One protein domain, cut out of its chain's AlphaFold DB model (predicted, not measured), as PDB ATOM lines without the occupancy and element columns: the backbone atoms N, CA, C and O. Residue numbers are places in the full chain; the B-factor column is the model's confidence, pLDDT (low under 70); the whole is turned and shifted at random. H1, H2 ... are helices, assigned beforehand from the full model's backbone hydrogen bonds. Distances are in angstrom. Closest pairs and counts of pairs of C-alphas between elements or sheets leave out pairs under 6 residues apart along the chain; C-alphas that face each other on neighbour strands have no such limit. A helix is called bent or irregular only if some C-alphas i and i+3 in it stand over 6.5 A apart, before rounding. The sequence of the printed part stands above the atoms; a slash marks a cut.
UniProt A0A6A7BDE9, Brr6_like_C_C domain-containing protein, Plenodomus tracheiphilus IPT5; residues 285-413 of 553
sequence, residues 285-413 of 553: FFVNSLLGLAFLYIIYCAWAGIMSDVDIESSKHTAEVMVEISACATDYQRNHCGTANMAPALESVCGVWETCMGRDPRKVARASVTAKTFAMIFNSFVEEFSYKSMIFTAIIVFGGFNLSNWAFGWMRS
ATOM      1  N   PHE A 285     143.909 125.788 172.108       83.94
ATOM      2  CA  PHE A 285     143.789 124.792 171.040       83.94
ATOM      3  C   PHE A 285     143.235 123.456 171.558       83.94
ATOM      4  O   PHE A 285     142.333 122.893 170.945       83.94
ATOM      5  N   PHE A 286     143.717 122.971 172.705       87.50
ATOM      6  CA  PHE A 286     143.247 121.725 173.314       87.50
ATOM      7  C   PHE A 286     141.769 121.793 173.727       87.50
ATOM      8  O   PHE A 286     140.996 120.907 173.369       87.50
ATOM      9  N   VAL A 287     141.345 122.858 174.418       86.44
ATOM     10  CA  VAL A 287     139.941 123.048 174.824       86.44
ATOM     11  C   VAL A 287     139.033 123.204 173.604       86.44
ATOM     12  O   VAL A 287     138.008 122.532 173.524       86.44
ATOM     13  N   ASN A 288     139.419 124.013 172.614       85.88
ATOM     14  CA  ASN A 288     138.638 124.183 171.387       85.88
ATOM     15  C   ASN A 288     138.581 122.892 170.551       85.88
ATOM     16  O   ASN A 288     137.548 122.597 169.956       85.88
ATOM     17  N   SER A 289     139.655 122.093 170.539       88.75
ATOM     18  CA  SER A 289     139.679 120.774 169.898       88.75
ATOM     19  C   SER A 289     138.755 119.784 170.611       88.75
ATOM     20  O   SER A 289     137.990 119.094 169.941       88.75
ATOM     21  N   LEU A 290     138.739 119.760 171.950       90.62
ATOM     22  CA  LEU A 290     137.794 118.946 172.722       90.62
ATOM     23  C   LEU A 290     136.337 119.371 172.496       90.62
ATOM     24  O   LEU A 290     135.490 118.507 172.292       90.62
ATOM     25  N   LEU A 291     136.042 120.676 172.485       87.00
ATOM     26  CA  LEU A 291     134.702 121.195 172.185       87.00
ATOM     27  C   LEU A 291     134.269 120.841 170.752       87.00
ATOM     28  O   LEU A 291     133.148 120.378 170.547       87.00
ATOM     29  N   GLY A 292     135.166 120.985 169.771       87.12
ATOM     30  CA  GLY A 292     134.913 120.603 168.380       87.12
ATOM     31  C   GLY A 292     134.689 119.097 168.202       87.12
ATOM     32  O   GLY A 292     133.747 118.691 167.525       87.12
ATOM     33  N   LEU A 293     135.495 118.256 168.857       90.62
ATOM     34  CA  LEU A 293     135.319 116.800 168.852       90.62
ATOM     35  C   LEU A 293     134.029 116.374 169.564       90.62
ATOM     36  O   LEU A 293     133.344 115.482 169.073       90.62
ATOM     37  N   ALA A 294     133.658 117.024 170.670       87.44
ATOM     38  CA  ALA A 294     132.386 116.782 171.347       87.44
ATOM     39  C   ALA A 294     131.189 117.162 170.458       87.44
ATOM     40  O   ALA A 294     130.225 116.405 170.377       87.44
ATOM     41  N   PHE A 295     131.267 118.282 169.734       86.00
ATOM     42  CA  PHE A 295     130.242 118.689 168.770       86.00
ATOM     43  C   PHE A 295     130.117 117.700 167.598       86.00
ATOM     44  O   PHE A 295     129.014 117.249 167.286       86.00
ATOM     45  N   LEU A 296     131.239 117.279 167.003       88.88
ATOM     46  CA  LEU A 296     131.254 116.239 165.966       88.88
ATOM     47  C   LEU A 296     130.724 114.893 166.486       88.88
ATOM     48  O   LEU A 296     130.033 114.187 165.755       88.88
ATOM     49  N   TYR A 297     130.993 114.550 167.747       89.25
ATOM     50  CA  TYR A 297     130.453 113.351 168.388       89.25
ATOM     51  C   TYR A 297     128.935 113.438 168.604       89.25
ATOM     52  O   TYR A 297     128.236 112.458 168.368       89.25
ATOM     53  N   ILE A 298     128.396 114.607 168.974       85.75
ATOM     54  CA  ILE A 298     126.941 114.833 169.051       85.75
ATOM     55  C   ILE A 298     126.294 114.655 167.669       85.75
ATOM     56  O   ILE A 298     125.291 113.949 167.561       85.75
ATOM     57  N   ILE A 299     126.891 115.213 166.607       85.31
ATOM     58  CA  ILE A 299     126.428 115.006 165.222       85.31
ATOM     59  C   ILE A 299     126.484 113.521 164.843       85.31
ATOM     60  O   ILE A 299     125.526 113.000 164.277       85.31
ATOM     61  N   TYR A 300     127.571 112.820 165.180       89.19
ATOM     62  CA  TYR A 300     127.704 111.386 164.925       89.19
ATOM     63  C   TYR A 300     126.632 110.565 165.656       89.19
ATOM     64  O   TYR A 300     126.028 109.685 165.049       89.19
ATOM     65  N   CYS A 301     126.343 110.870 166.923       84.19
ATOM     66  CA  CYS A 301     125.273 110.219 167.681       84.19
ATOM     67  C   CYS A 301     123.890 110.475 167.067       84.19
ATOM     68  O   CYS A 301     123.103 109.539 166.949       84.19
ATOM     69  N   ALA A 302     123.609 111.707 166.627       79.50
ATOM     70  CA  ALA A 302     122.370 112.030 165.921       79.50
ATOM     71  C   ALA A 302     122.262 111.253 164.596       79.50
ATOM     72  O   ALA A 302     121.246 110.614 164.340       79.50
ATOM     73  N   TRP A 303     123.330 111.228 163.792       83.12
ATOM     74  CA  TRP A 303     123.393 110.474 162.536       83.12
ATOM     75  C   TRP A 303     123.238 108.961 162.735       83.12
ATOM     76  O   TRP A 303     122.515 108.309 161.987       83.12
ATOM     77  N   ALA A 304     123.886 108.393 163.755       80.88
ATOM     78  CA  ALA A 304     123.765 106.979 164.095       80.88
ATOM     79  C   ALA A 304     122.345 106.628 164.570       80.88
ATOM     80  O   ALA A 304     121.814 105.597 164.165       80.88
ATOM     81  N   GLY A 305     121.712 107.504 165.361       79.94
ATOM     82  CA  GLY A 305     120.307 107.381 165.756       79.94
ATOM     83  C   GLY A 305     119.370 107.392 164.547       79.94
ATOM     84  O   GLY A 305     118.628 106.431 164.348       79.94
ATOM     85  N   ILE A 306     119.490 108.410 163.687       78.88
ATOM     86  CA  ILE A 306     118.768 108.531 162.406       78.88
ATOM     87  C   ILE A 306     118.918 107.257 161.570       78.88
ATOM     88  O   ILE A 306     117.928 106.692 161.120       78.88
ATOM     89  N   MET A 307     120.148 106.773 161.383       76.25
ATOM     90  CA  MET A 307     120.394 105.574 160.581       76.25
ATOM     91  C   MET A 307     119.830 104.304 161.220       76.25
ATOM     92  O   MET A 307     119.384 103.429 160.488       76.25
ATOM     93  N   SER A 308     119.799 104.200 162.553       78.38
ATOM     94  CA  SER A 308     119.161 103.064 163.230       78.38
ATOM     95  C   SER A 308     117.637 103.061 163.077       78.38
ATOM     96  O   SER A 308     117.054 101.999 162.874       78.38
ATOM     97  N   ASP A 309     117.001 104.235 163.091       74.75
ATOM     98  CA  ASP A 309     115.557 104.379 162.886       74.75
ATOM     99  C   ASP A 309     115.167 104.079 161.425       74.75
ATOM    100  O   ASP A 309     114.271 103.274 161.160       74.75
ATOM    101  N   VAL A 310     115.944 104.599 160.463       74.25
ATOM    102  CA  VAL A 310     115.817 104.276 159.030       74.25
ATOM    103  C   VAL A 310     116.023 102.781 158.758       74.25
ATOM    104  O   VAL A 310     115.295 102.208 157.946       74.25
ATOM    105  N   ASP A 311     116.984 102.116 159.406       74.88
ATOM    106  CA  ASP A 311     117.205 100.674 159.216       74.88
ATOM    107  C   ASP A 311     116.011  99.861 159.756       74.88
ATOM    108  O   ASP A 311     115.506  98.970 159.068       74.88
ATOM    109  N   ILE A 312     115.463 100.238 160.920       76.19
ATOM    110  CA  ILE A 312     114.263  99.614 161.500       76.19
ATOM    111  C   ILE A 312     113.032  99.812 160.601       76.19
ATOM    112  O   ILE A 312     112.347  98.829 160.306       76.19
ATOM    113  N   GLU A 313     112.738 101.030 160.132       74.25
ATOM    114  CA  GLU A 313     111.585 101.266 159.248       74.25
ATOM    115  C   GLU A 313     111.774 100.596 157.877       74.25
ATOM    116  O   GLU A 313     110.875  99.904 157.391       74.25
ATOM    117  N   SER A 314     112.967 100.709 157.280       71.19
ATOM    118  CA  SER A 314     113.253 100.075 155.989       71.19
ATOM    119  C   SER A 314     113.158  98.550 156.052       71.19
ATOM    120  O   SER A 314     112.673  97.944 155.095       71.19
ATOM    121  N   SER A 315     113.519  97.921 157.179       74.19
ATOM    122  CA  SER A 315     113.393  96.470 157.350       74.19
ATOM    123  C   SER A 315     111.943  95.989 157.204       74.19
ATOM    124  O   SER A 315     111.699  95.015 156.485       74.19
ATOM    125  N   LYS A 316     110.969  96.719 157.771       77.25
ATOM    126  CA  LYS A 316     109.533  96.397 157.674       77.25
ATOM    127  C   LYS A 316     109.047  96.463 156.228       77.25
ATOM    128  O   LYS A 316     108.513  95.481 155.718       77.25
ATOM    129  N   HIS A 317     109.330  97.565 155.536       72.81
ATOM    130  CA  HIS A 317     108.934  97.728 154.137       72.81
ATOM    131  C   HIS A 317     109.661  96.758 153.192       72.81
ATOM    132  O   HIS A 317     109.067  96.289 152.222       72.81
ATOM    133  N   THR A 318     110.913  96.368 153.473       78.38
ATOM    134  CA  THR A 318     111.555  95.290 152.697       78.38
ATOM    135  C   THR A 318     110.891  93.932 152.911       78.38
ATOM    136  O   THR A 318     110.827  93.160 151.958       78.38
ATOM    137  N   ALA A 319     110.370  93.639 154.108       82.19
ATOM    138  CA  ALA A 319     109.643  92.399 154.368       82.19
ATOM    139  C   ALA A 319     108.294  92.362 153.626       82.19
ATOM    140  O   ALA A 319     107.982  91.358 152.992       82.19
ATOM    141  N   GLU A 320     107.540  93.466 153.629       85.56
ATOM    142  CA  GLU A 320     106.285  93.605 152.869       85.56
ATOM    143  C   GLU A 320     106.508  93.393 151.360       85.56
ATOM    144  O   GLU A 320     105.840  92.565 150.740       85.56
ATOM    145  N   VAL A 321     107.520  94.052 150.782       84.81
ATOM    146  CA  VAL A 321     107.880  93.891 149.359       84.81
ATOM    147  C   VAL A 321     108.375  92.470 149.049       84.81
ATOM    148  O   VAL A 321     108.094  91.945 147.975       84.81
ATOM    149  N   MET A 322     109.077  91.800 149.973       86.12
ATOM    150  CA  MET A 322     109.458  90.389 149.794       86.12
ATOM    151  C   MET A 322     108.244  89.449 149.765       86.12
ATOM    152  O   MET A 322     108.259  88.479 149.005       86.12
ATOM    153  N   VAL A 323     107.190  89.735 150.537       90.88
ATOM    154  CA  VAL A 323     105.933  88.972 150.480       90.88
ATOM    155  C   VAL A 323     105.249  89.167 149.122       90.88
ATOM    156  O   VAL A 323     104.885  88.172 148.495       90.88
ATOM    157  N   GLU A 324     105.157  90.401 148.614       90.56
ATOM    158  CA  GLU A 324     104.605  90.696 147.277       90.56
ATOM    159  C   GLU A 324     105.379  89.967 146.161       90.56
ATOM    160  O   GLU A 324     104.782  89.269 145.341       90.56
ATOM    161  N   ILE A 325     106.718  90.030 146.187       90.69
ATOM    162  CA  ILE A 325     107.601  89.297 145.261       90.69
ATOM    163  C   ILE A 325     107.329  87.784 145.311       90.69
ATOM    164  O   ILE A 325     107.264  87.132 144.267       90.69
ATOM    165  N   SER A 326     107.138  87.214 146.508       90.25
ATOM    166  CA  SER A 326     106.852  85.782 146.665       90.25
ATOM    167  C   SER A 326     105.473  85.380 146.122       90.25
ATOM    168  O   SER A 326     105.341  84.309 145.524       90.25
ATOM    169  N   ALA A 327     104.468  86.253 146.252       94.44
ATOM    170  CA  ALA A 327     103.146  86.047 145.669       94.44
ATOM    171  C   ALA A 327     103.226  86.053 144.135       94.44
ATOM    172  O   ALA A 327     102.841  85.071 143.503       94.44
ATOM    173  N   CYS A 328     103.855  87.078 143.546       94.88
ATOM    174  CA  CYS A 328     104.088  87.167 142.102       94.88
ATOM    175  C   CYS A 328     104.830  85.947 141.533       94.88
ATOM    176  O   CYS A 328     104.441  85.421 140.492       94.88
ATOM    177  N   ALA A 329     105.873  85.458 142.214       93.81
ATOM    178  CA  ALA A 329     106.602  84.261 141.789       93.81
ATOM    179  C   ALA A 329     105.732  82.989 141.842       93.81
ATOM    180  O   ALA A 329     105.837  82.124 140.971       93.81
ATOM    181  N   THR A 330     104.848  82.886 142.839       94.44
ATOM    182  CA  THR A 330     103.913  81.761 142.979       94.44
ATOM    183  C   THR A 330     102.851  81.791 141.879       94.44
ATOM    184  O   THR A 330     102.592  80.762 141.252       94.44
ATOM    185  N   ASP A 331     102.283  82.963 141.584       93.75
ATOM    186  CA  ASP A 331     101.285  83.131 140.524       93.75
ATOM    187  C   ASP A 331     101.883  82.922 139.123       93.75
ATOM    188  O   ASP A 331     101.263  82.252 138.293       93.75
ATOM    189  N   TYR A 332     103.116  83.382 138.878       94.44
ATOM    190  CA  TYR A 332     103.850  83.122 137.633       94.44
ATOM    191  C   TYR A 332     104.006  81.614 137.365       94.44
ATOM    192  O   TYR A 332     103.721  81.136 136.263       94.44
ATOM    193  N   GLN A 333     104.399  80.837 138.384       92.88
ATOM    194  CA  GLN A 333     104.521  79.380 138.260       92.88
ATOM    195  C   GLN A 333     103.162  78.684 138.132       92.88
ATOM    196  O   GLN A 333     103.011  77.789 137.301       92.88
ATOM    197  N   ARG A 334     102.162  79.106 138.918       93.00
ATOM    198  CA  ARG A 334     100.812  78.516 138.923       93.00
ATOM    199  C   ARG A 334     100.084  78.672 137.586       93.00
ATOM    200  O   ARG A 334      99.270  77.819 137.246       93.00
ATOM    201  N   ASN A 335     100.385  79.731 136.839       92.00
ATOM    202  CA  ASN A 335      99.812  80.003 135.519       92.00
ATOM    203  C   ASN A 335     100.709  79.539 134.352       92.00
ATOM    204  O   ASN A 335     100.415  79.841 133.198       92.00
ATOM    205  N   HIS A 336     101.787  78.794 134.637       91.38
ATOM    206  CA  HIS A 336     102.718  78.245 133.643       91.38
ATOM    207  C   HIS A 336     103.292  79.292 132.664       91.38
ATOM    208  O   HIS A 336     103.541  78.990 131.490       91.38
ATOM    209  N   CYS A 337     103.519  80.516 133.151       91.00
ATOM    210  CA  CYS A 337     104.114  81.600 132.376       91.00
ATOM    211  C   CYS A 337     105.475  81.185 131.783       91.00
ATOM    212  O   CYS A 337     106.250  80.466 132.416       91.00
ATOM    213  N   GLY A 338     105.753  81.606 130.545       85.31
ATOM    214  CA  GLY A 338     106.991  81.260 129.833       85.31
ATOM    215  C   GLY A 338     107.071  79.818 129.303       85.31
ATOM    216  O   GLY A 338     108.093  79.434 128.738       85.31
ATOM    217  N   THR A 339     106.014  79.009 129.447       86.75
ATOM    218  CA  THR A 339     105.940  77.655 128.866       86.75
ATOM    219  C   THR A 339     105.081  77.620 127.599       86.75
ATOM    220  O   THR A 339     104.212  78.464 127.399       86.75
ATOM    221  N   ALA A 340     105.250  76.582 126.773       82.81
ATOM    222  CA  ALA A 340     104.425  76.360 125.577       82.81
ATOM    223  C   ALA A 340     102.922  76.132 125.871       82.81
ATOM    224  O   ALA A 340     102.113  76.172 124.948       82.81
ATOM    225  N   ASN A 341     102.550  75.909 127.137       85.12
ATOM    226  CA  ASN A 341     101.166  75.702 127.579       85.12
ATOM    227  C   ASN A 341     100.519  76.984 128.150       85.12
ATOM    228  O   ASN A 341      99.401  76.928 128.660       85.12
ATOM    229  N   MET A 342     101.213  78.127 128.104       86.94
ATOM    230  CA  MET A 342     100.689  79.417 128.558       86.94
ATOM    231  C   MET A 342      99.539  79.887 127.652       86.94
ATOM    232  O   MET A 342      99.670  79.915 126.429       86.94
ATOM    233  N   ALA A 343      98.413  80.302 128.238       88.94
ATOM    234  CA  ALA A 343      97.310  80.865 127.461       88.94
ATOM    235  C   ALA A 343      97.671  82.274 126.937       88.94
ATOM    236  O   ALA A 343      98.148  83.097 127.720       88.94
ATOM    237  N   PRO A 344      97.378  82.619 125.667       84.69
ATOM    238  CA  PRO A 344      97.764  83.913 125.091       84.69
ATOM    239  C   PRO A 344      97.101  85.113 125.790       84.69
ATOM    240  O   PRO A 344      97.682  86.189 125.866       84.69
ATOM    241  N   ALA A 345      95.921  84.933 126.391       88.00
ATOM    242  CA  ALA A 345      95.263  85.979 127.182       88.00
ATOM    243  C   ALA A 345      95.998  86.333 128.497       88.00
ATOM    244  O   ALA A 345      95.715  87.373 129.084       88.00
ATOM    245  N   LEU A 346      96.923  85.483 128.965       89.44
ATOM    246  CA  LEU A 346      97.728  85.709 130.171       89.44
ATOM    247  C   LEU A 346      99.089  86.359 129.883       89.44
ATOM    248  O   LEU A 346      99.772  86.723 130.832       89.44
ATOM    249  N   GLU A 347      99.481  86.552 128.620       89.44
ATOM    250  CA  GLU A 347     100.809  87.069 128.240       89.44
ATOM    251  C   GLU A 347     101.146  88.411 128.920       89.44
ATOM    252  O   GLU A 347     102.215  88.568 129.514       89.44
ATOM    253  N   SER A 348     100.195  89.350 128.938       90.19
ATOM    254  CA  SER A 348     100.354  90.651 129.604       90.19
ATOM    255  C   SER A 348     100.457  90.540 131.131       90.19
ATOM    256  O   SER A 348     101.228  91.271 131.752       90.19
ATOM    257  N   VAL A 349      99.721  89.609 131.743       92.88
ATOM    258  CA  VAL A 349      99.726  89.370 133.196       92.88
ATOM    259  C   VAL A 349     101.025  88.677 133.622       92.88
ATOM    260  O   VAL A 349     101.652  89.085 134.599       92.88
ATOM    261  N   CYS A 350     101.490  87.703 132.838       93.31
ATOM    262  CA  CYS A 350     102.781  87.046 133.018       93.31
ATOM    263  C   CYS A 350     103.945  88.046 132.964       93.31
ATOM    264  O   CYS A 350     104.821  87.977 133.822       93.31
ATOM    265  N   GLY A 351     103.929  89.021 132.043       91.38
ATOM    266  CA  GLY A 351     104.939  90.089 131.994       91.38
ATOM    267  C   GLY A 351     104.928  91.016 133.222       91.38
ATOM    268  O   GLY A 351     105.984  91.471 133.676       91.38
ATOM    269  N   VAL A 352     103.756  91.255 133.824       93.25
ATOM    270  CA  VAL A 352     103.639  91.990 135.098       93.25
ATOM    271  C   VAL A 352     104.214  91.171 136.258       93.25
ATOM    272  O   VAL A 352     104.996  91.712 137.041       93.25
ATOM    273  N   TRP A 353     103.898  89.876 136.357       94.31
ATOM    274  CA  TRP A 353     104.467  89.001 137.390       94.31
ATOM    275  C   TRP A 353     105.975  88.784 137.226       94.31
ATOM    276  O   TRP A 353     106.687  88.775 138.226       94.31
ATOM    277  N   GLU A 354     106.483  88.692 135.994       91.94
ATOM    278  CA  GLU A 354     107.918  88.630 135.691       91.94
ATOM    279  C   GLU A 354     108.644  89.894 136.169       91.94
ATOM    280  O   GLU A 354     109.632  89.824 136.905       91.94
ATOM    281  N   THR A 355     108.091  91.063 135.840       90.81
ATOM    282  CA  THR A 355     108.610  92.359 136.302       90.81
ATOM    283  C   THR A 355     108.526  92.491 137.827       90.81
ATOM    284  O   THR A 355     109.420  93.066 138.447       90.81
ATOM    285  N   CYS A 356     107.475  91.947 138.448       92.06
ATOM    286  CA  CYS A 356     107.302  91.923 139.898       92.06
ATOM    287  C   CYS A 356     108.346  91.026 140.584       92.06
ATOM    288  O   CYS A 356     109.055  91.502 141.471       92.06
ATOM    289  N   MET A 357     108.507  89.769 140.150       89.88
ATOM    290  CA  MET A 357     109.477  88.840 140.748       89.88
ATOM    291  C   MET A 357     110.935  89.272 140.513       89.88
ATOM    292  O   MET A 357     111.804  88.976 141.328       89.88
ATOM    293  N   GLY A 358     111.199  90.005 139.424       87.25
ATOM    294  CA  GLY A 358     112.509  90.573 139.100       87.25
ATOM    295  C   GLY A 358     112.895  91.832 139.893       87.25
ATOM    296  O   GLY A 358     114.003  92.345 139.708       87.25
ATOM    297  N   ARG A 359     112.027  92.367 140.766       83.62
ATOM    298  CA  ARG A 359     112.354  93.546 141.586       83.62
ATOM    299  C   ARG A 359     113.367  93.212 142.678       83.62
ATOM    300  O   ARG A 359     113.179  92.311 143.484       83.62
ATOM    301  N   ASP A 360     114.413  94.031 142.768       79.88
ATOM    302  CA  ASP A 360     115.390  93.980 143.857       79.88
ATOM    303  C   ASP A 360     114.868  94.787 145.069       79.88
ATOM    304  O   ASP A 360     114.880  96.030 145.022       79.88
ATOM    305  N   PRO A 361     114.423  94.134 146.166       73.19
ATOM    306  CA  PRO A 361     113.796  94.820 147.297       73.19
ATOM    307  C   PRO A 361     114.749  95.820 147.964       73.19
ATOM    308  O   PRO A 361     114.304  96.814 148.536       73.19
ATOM    309  N   ARG A 362     116.071  95.623 147.840       68.31
ATOM    310  CA  ARG A 362     117.077  96.521 148.427       68.31
ATOM    311  C   ARG A 362     117.213  97.848 147.689       68.31
ATOM    312  O   ARG A 362     117.689  98.806 148.292       68.31
ATOM    313  N   LYS A 363     116.834  97.922 146.410       65.25
ATOM    314  CA  LYS A 363     116.946  99.148 145.600       65.25
ATOM    315  C   LYS A 363     115.672  99.982 145.658       65.25
ATOM    316  O   LYS A 363     115.754 101.189 145.864       65.25
ATOM    317  N   VAL A 364     114.514  99.331 145.533       62.75
ATOM    318  CA  VAL A 364     113.206 100.009 145.543       62.75
ATOM    319  C   VAL A 364     112.898 100.579 146.929       62.75
ATOM    320  O   VAL A 364     112.590 101.762 147.035       62.75
ATOM    321  N   ALA A 365     113.067  99.782 147.993       61.47
ATOM    322  CA  ALA A 365     112.796 100.246 149.353       61.47
ATOM    323  C   ALA A 365     113.748 101.376 149.772       61.47
ATOM    324  O   ALA A 365     113.297 102.399 150.272       61.47
ATOM    325  N   ARG A 366     115.062 101.250 149.525       59.25
ATOM    326  CA  ARG A 366     116.026 102.265 149.984       59.25
ATOM    327  C   ARG A 366     115.745 103.658 149.424       59.25
ATOM    328  O   ARG A 366     115.838 104.607 150.186       59.25
ATOM    329  N   ALA A 367     115.380 103.792 148.148       59.41
ATOM    330  CA  ALA A 367     115.176 105.107 147.539       59.41
ATOM    331  C   ALA A 367     113.891 105.814 148.016       59.41
ATOM    332  O   ALA A 367     113.930 107.010 148.311       59.41
ATOM    333  N   SER A 368     112.761 105.102 148.123       63.53
ATOM    334  CA  SER A 368     111.491 105.711 148.555       63.53
ATOM    335  C   SER A 368     111.414 105.901 150.072       63.53
ATOM    336  O   SER A 368     110.915 106.930 150.532       63.53
ATOM    337  N   VAL A 369     111.961 104.958 150.850       63.50
ATOM    338  CA  VAL A 369     111.974 105.038 152.315       63.50
ATOM    339  C   VAL A 369     112.856 106.203 152.765       63.50
ATOM    340  O   VAL A 369     112.375 107.030 153.529       63.50
ATOM    341  N   THR A 370     114.068 106.400 152.218       63.75
ATOM    342  CA  THR A 370     114.957 107.481 152.701       63.75
ATOM    343  C   THR A 370     114.333 108.876 152.688       63.75
ATOM    344  O   THR A 370     114.565 109.636 153.621       63.75
ATOM    345  N   ALA A 371     113.528 109.225 151.677       69.88
ATOM    346  CA  ALA A 371     112.911 110.549 151.601       69.88
ATOM    347  C   ALA A 371     111.746 110.705 152.595       69.88
ATOM    348  O   ALA A 371     111.637 111.733 153.265       69.88
ATOM    349  N   LYS A 372     110.898 109.675 152.720       72.38
ATOM    350  CA  LYS A 372     109.756 109.681 153.642       72.38
ATOM    351  C   LYS A 372     110.221 109.635 155.098       72.38
ATOM    352  O   LYS A 372     109.763 110.443 155.900       72.38
ATOM    353  N   THR A 373     111.164 108.753 155.422       68.12
ATOM    354  CA  THR A 373     111.734 108.647 156.766       68.12
ATOM    355  C   THR A 373     112.507 109.911 157.128       68.12
ATOM    356  O   THR A 373     112.311 110.422 158.219       68.12
ATOM    357  N   PHE A 374     113.279 110.521 156.213       67.00
ATOM    358  CA  PHE A 374     113.914 111.823 156.478       67.00
ATOM    359  C   PHE A 374     112.893 112.933 156.781       67.00
ATOM    360  O   PHE A 374     113.113 113.727 157.693       67.00
ATOM    361  N   ALA A 375     111.759 112.975 156.072       73.50
ATOM    362  CA  ALA A 375     110.693 113.940 156.345       73.50
ATOM    363  C   ALA A 375     110.010 113.701 157.706       73.50
ATOM    364  O   ALA A 375     109.772 114.660 158.441       73.50
ATOM    365  N   MET A 376     109.738 112.441 158.072       66.00
ATOM    366  CA  MET A 376     109.172 112.091 159.383       66.00
ATOM    367  C   MET A 376     110.160 112.388 160.516       66.00
ATOM    368  O   MET A 376     109.788 113.053 161.474       66.00
ATOM    369  N   ILE A 377     111.431 112.012 160.359       70.38
ATOM    370  CA  ILE A 377     112.527 112.339 161.281       70.38
ATOM    371  C   ILE A 377     112.659 113.853 161.467       70.38
ATOM    372  O   ILE A 377     112.780 114.319 162.596       70.38
ATOM    373  N   PHE A 378     112.622 114.640 160.387       70.19
ATOM    374  CA  PHE A 378     112.702 116.097 160.482       70.19
ATOM    375  C   PHE A 378     111.499 116.682 161.231       70.19
ATOM    376  O   PHE A 378     111.686 117.512 162.118       70.19
ATOM    377  N   ASN A 379     110.279 116.222 160.929       71.38
ATOM    378  CA  ASN A 379     109.077 116.677 161.624       71.38
ATOM    379  C   ASN A 379     109.112 116.299 163.113       71.38
ATOM    380  O   ASN A 379     108.968 117.173 163.962       71.38
ATOM    381  N   SER A 380     109.404 115.036 163.437       71.06
ATOM    382  CA  SER A 380     109.540 114.568 164.819       71.06
ATOM    383  C   SER A 380     110.679 115.261 165.565       71.06
ATOM    384  O   SER A 380     110.516 115.556 166.739       71.06
ATOM    385  N   PHE A 381     111.803 115.606 164.928       66.94
ATOM    386  CA  PHE A 381     112.825 116.415 165.598       66.94
ATOM    387  C   PHE A 381     112.362 117.849 165.865       66.94
ATOM    388  O   PHE A 381     112.653 118.361 166.940       66.94
ATOM    389  N   VAL A 382     111.648 118.498 164.942       67.88
ATOM    390  CA  VAL A 382     111.119 119.863 165.146       67.88
ATOM    391  C   VAL A 382     109.993 119.897 166.194       67.88
ATOM    392  O   VAL A 382     109.820 120.908 166.876       67.88
ATOM    393  N   GLU A 383     109.251 118.801 166.342       69.06
ATOM    394  CA  GLU A 383     108.148 118.650 167.295       69.06
ATOM    395  C   GLU A 383     108.634 118.227 168.698       69.06
ATOM    396  O   GLU A 383     108.284 118.866 169.691       69.06
ATOM    397  N   GLU A 384     109.513 117.220 168.787       66.44
ATOM    398  CA  GLU A 384     110.044 116.667 170.044       66.44
ATOM    399  C   GLU A 384     111.153 117.555 170.648       66.44
ATOM    400  O   GLU A 384     111.135 117.869 171.844       66.44
ATOM    401  N   PHE A 385     112.100 118.056 169.836       64.19
ATOM    402  CA  PHE A 385     112.986 119.133 170.287       64.19
ATOM    403  C   PHE A 385     112.256 120.462 170.167       64.19
ATOM    404  O   PHE A 385     112.403 121.185 169.181       64.19
ATOM    405  N   SER A 386     111.548 120.838 171.238       73.44
ATOM    406  CA  SER A 386     110.997 122.188 171.357       73.44
ATOM    407  C   SER A 386     112.053 123.223 170.943       73.44
ATOM    408  O   SER A 386     113.210 123.140 171.366       73.44
ATOM    409  N   TYR A 387     111.669 124.218 170.137       79.06
ATOM    410  CA  TYR A 387     112.597 125.221 169.588       79.06
ATOM    411  C   TYR A 387     113.482 125.893 170.662       79.06
ATOM    412  O   TYR A 387     114.609 126.305 170.390       79.06
ATOM    413  N   LYS A 388     113.002 125.952 171.912       79.69
ATOM    414  CA  LYS A 388     113.742 126.427 173.091       79.69
ATOM    415  C   LYS A 388     115.005 125.597 173.355       79.69
ATOM    416  O   LYS A 388     116.054 126.167 173.638       79.69
ATOM    417  N   SER A 389     114.922 124.274 173.216       80.44
ATOM    418  CA  SER A 389     116.039 123.329 173.364       80.44
ATOM    419  C   SER A 389     117.056 123.459 172.228       80.44
ATOM    420  O   SER A 389     118.264 123.405 172.473       80.44
ATOM    421  N   MET A 390     116.588 123.679 170.993       79.56
ATOM    422  CA  MET A 390     117.457 123.926 169.835       79.56
ATOM    423  C   MET A 390     118.253 125.229 170.011       79.56
ATOM    424  O   MET A 390     119.474 125.232 169.852       79.56
ATOM    425  N   ILE A 391     117.587 126.313 170.427       84.62
ATOM    426  CA  ILE A 391     118.226 127.602 170.732       84.62
ATOM    427  C   ILE A 391     119.205 127.466 171.907       84.62
ATOM    428  O   ILE A 391     120.325 127.962 171.826       84.62
ATOM    429  N   PHE A 392     118.832 126.763 172.980       82.31
ATOM    430  CA  PHE A 392     119.713 126.534 174.130       82.31
ATOM    431  C   PHE A 392     120.981 125.753 173.748       82.31
ATOM    432  O   PHE A 392     122.084 126.150 174.116       82.31
ATOM    433  N   THR A 393     120.847 124.699 172.937       81.12
ATOM    434  CA  THR A 393     121.992 123.943 172.403       81.12
ATOM    435  C   THR A 393     122.871 124.817 171.505       81.12
ATOM    436  O   THR A 393     124.093 124.792 171.645       81.12
ATOM    437  N   ALA A 394     122.282 125.648 170.638       83.38
ATOM    438  CA  ALA A 394     123.035 126.602 169.823       83.38
ATOM    439  C   ALA A 394     123.811 127.609 170.693       83.38
ATOM    440  O   ALA A 394     124.996 127.835 170.457       83.38
ATOM    441  N   ILE A 395     123.191 128.151 171.748       87.06
ATOM    442  CA  ILE A 395     123.853 129.044 172.712       87.06
ATOM    443  C   ILE A 395     124.994 128.327 173.446       87.06
ATOM    444  O   ILE A 395     126.036 128.934 173.659       87.06
ATOM    445  N   ILE A 396     124.865 127.041 173.789       84.31
ATOM    446  CA  ILE A 396     125.964 126.279 174.408       84.31
ATOM    447  C   ILE A 396     127.110 126.028 173.421       84.31
ATOM    448  O   ILE A 396     128.270 126.173 173.799       84.31
ATOM    449  N   VAL A 397     126.822 125.682 172.163       80.75
ATOM    450  CA  VAL A 397     127.858 125.404 171.151       80.75
ATOM    451  C   VAL A 397     128.575 126.690 170.733       80.75
ATOM    452  O   VAL A 397     129.791 126.799 170.892       80.75
ATOM    453  N   PHE A 398     127.835 127.692 170.250       83.50
ATOM    454  CA  PHE A 398     128.416 128.966 169.826       83.50
ATOM    455  C   PHE A 398     128.935 129.766 171.018       83.50
ATOM    456  O   PHE A 398     130.050 130.280 170.964       83.50
ATOM    457  N   GLY A 399     128.175 129.852 172.109       85.00
ATOM    458  CA  GLY A 399     128.604 130.538 173.325       85.00
ATOM    459  C   GLY A 399     129.797 129.851 173.977       85.00
ATOM    460  O   GLY A 399     130.729 130.543 174.351       85.00
ATOM    461  N   GLY A 400     129.853 128.518 174.035       81.69
ATOM    462  CA  GLY A 400     131.008 127.785 174.565       81.69
ATOM    463  C   GLY A 400     132.289 128.029 173.763       81.69
ATOM    464  O   GLY A 400     133.333 128.301 174.352       81.69
ATOM    465  N   PHE A 401     132.201 128.005 172.428       80.06
ATOM    466  CA  PHE A 401     133.341 128.249 171.534       80.06
ATOM    467  C   PHE A 401     133.790 129.722 171.511       80.06
ATOM    468  O   PHE A 401     134.980 130.018 171.409       80.06
ATOM    469  N   ASN A 402     132.858 130.672 171.629       81.38
ATOM    470  CA  ASN A 402     133.201 132.092 171.735       81.38
ATOM    471  C   ASN A 402     133.708 132.456 173.140       81.38
ATOM    472  O   ASN A 402     134.659 133.223 173.256       81.38
ATOM    473  N   LEU A 403     133.151 131.866 174.201       81.62
ATOM    474  CA  LEU A 403     133.573 132.092 175.585       81.62
ATOM    475  C   LEU A 403     134.975 131.534 175.847       81.62
ATOM    476  O   LEU A 403     135.755 132.195 176.528       81.62
ATOM    477  N   SER A 404     135.334 130.372 175.286       79.12
ATOM    478  CA  SER A 404     136.714 129.877 175.358       79.12
ATOM    479  C   SER A 404     137.677 130.835 174.650       79.12
ATOM    480  O   SER A 404     138.680 131.239 175.239       79.12
ATOM    481  N   ASN A 405     137.350 131.285 173.435       79.44
ATOM    482  CA  ASN A 405     138.176 132.252 172.705       79.44
ATOM    483  C   ASN A 405     138.301 133.609 173.425       79.44
ATOM    484  O   ASN A 405     139.398 134.165 173.478       79.44
ATOM    485  N   TRP A 406     137.225 134.105 174.038       80.69
ATOM    486  CA  TRP A 406     137.214 135.357 174.799       80.69
ATOM    487  C   TRP A 406     138.001 135.256 176.114       80.69
ATOM    488  O   TRP A 406     138.838 136.114 176.399       80.69
ATOM    489  N   ALA A 407     137.819 134.175 176.880       77.25
ATOM    490  CA  ALA A 407     138.510 133.964 178.154       77.25
ATOM    491  C   ALA A 407     140.039 133.878 177.988       77.25
ATOM    492  O   ALA A 407     140.781 134.484 178.765       77.25
ATOM    493  N   PHE A 408     140.526 133.183 176.953       72.38
ATOM    494  CA  PHE A 408     141.961 133.142 176.649       72.38
ATOM    495  C   PHE A 408     142.482 134.452 176.030       72.38
ATOM    496  O   PHE A 408     143.652 134.781 176.225       72.38
ATOM    497  N   GLY A 409     141.631 135.235 175.356       73.12
ATOM    498  CA  GLY A 409     141.952 136.601 174.927       73.12
ATOM    499  C   GLY A 409     142.206 137.542 176.110       73.12
ATOM    500  O   GLY A 409     143.252 138.186 176.172       73.12
ATOM    501  N   TRP A 410     141.308 137.550 177.100       73.38
ATOM    502  CA  TRP A 410     141.436 138.362 178.321       73.38
ATOM    503  C   TRP A 410     142.613 137.938 179.218       73.38
ATOM    504  O   TRP A 410     143.323 138.772 179.783       73.38
ATOM    505  N   MET A 411     142.893 136.632 179.298       69.75
ATOM    506  CA  MET A 411     144.087 136.125 179.985       69.75
ATOM    507  C   MET A 411     145.388 136.611 179.318       69.75
ATOM    508  O   MET A 411     146.382 136.843 180.001       69.75
ATOM    509  N   ARG A 412     145.380 136.807 177.993       70.75
ATOM    510  CA  ARG A 412     146.524 137.312 177.215       70.75
ATOM    511  C   ARG A 412     146.628 138.842 177.215       70.75
ATOM    512  O   ARG A 412     147.716 139.364 177.001       70.75
ATOM    513  N   SER A 413     145.538 139.562 177.508       65.00
ATOM    514  CA  SER A 413     145.515 141.031 177.621       65.00
ATOM    515  C   SER A 413     146.040 141.566 178.960       65.00
ATOM    516  O   SER A 413     145.900 142.757 179.234       65.00
TER     517      SER A 413
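Overview. This is residues 285 to 413 of the 553 residues of the protein "Brr6_like_C_C domain-containing protein" of Plenodomus tracheiphilus IPT5 (UniProt A0A6A7BDE9). One very long helix, H1, makes most of the length, and H2, H3 and H4 return along it end after end, with the free end of H4, residues 406 to 412, sticking out. H2 folds back on H1 as a helical hairpin, while H3 and H4 form a V whose corner, residues 383 to 389, sticks out, leaving an open gap beside residues 296 to 305 of H1. The printed part has 129 residues with four named helices, H1 to H4 in order, and no named strand: the class is all helix. It is an extended rod, with a radius of gyration of the C-alphas of 26.7 A and spans of 93 by 29 by 18 A.

Along the chain. H1, residues 285 to 334, begins at C-alpha (143.789, 124.792, 171.040) and is 70.9 A long. H2, residues 344 to 357, measures 20.2 A and is irregular: C-alphas 345 and 348 are 7.3 A apart. H3, residues 361 to 384, measures 31.8 A, with a kink of 34 degrees near residue 368. H4, residues 387 to 412, measures 36.8 A, has a kink of 28 degrees near residue 401, and ends at C-alpha (146.524, 137.312, 177.215).

Arrangement. H1 is the hub. Its residues 324 to 332 touch H2, opposite ways at a shallow tilt of 23 degrees; the closest C-alphas, of Ile 325 and Met 357, are 4.9 A apart. Residues 306 to 322 touch H3, opposite ways at a steep tilt of 47 degrees, closest at the C-alphas of Thr 318 and Pro 361, 5.9 A. Residues 287 to 295 touch residues 397 to 404 of H4, opposite ways at a shallow tilt of 30 degrees, closest at the C-alphas of Asn 288 and Phe 401, 6.7 A. H3 and H4 meet only through their link; H2 is apart from both. Every O i to N i+4 pair is within hydrogen-bond range in H4, against 45 of 46 in H1, 8 of 10 in H2 and 16 of 20 in H3.

Size, cuts and confidence. The C-alphas farthest apart, of Asn 341 and Ser 413, are 93.5 A apart. The printed part has no cut and no long link. Mean pLDDT of the printed part is 80.9, and 20 residues are under 70, among them residues 362 to 371 and 381 to 385.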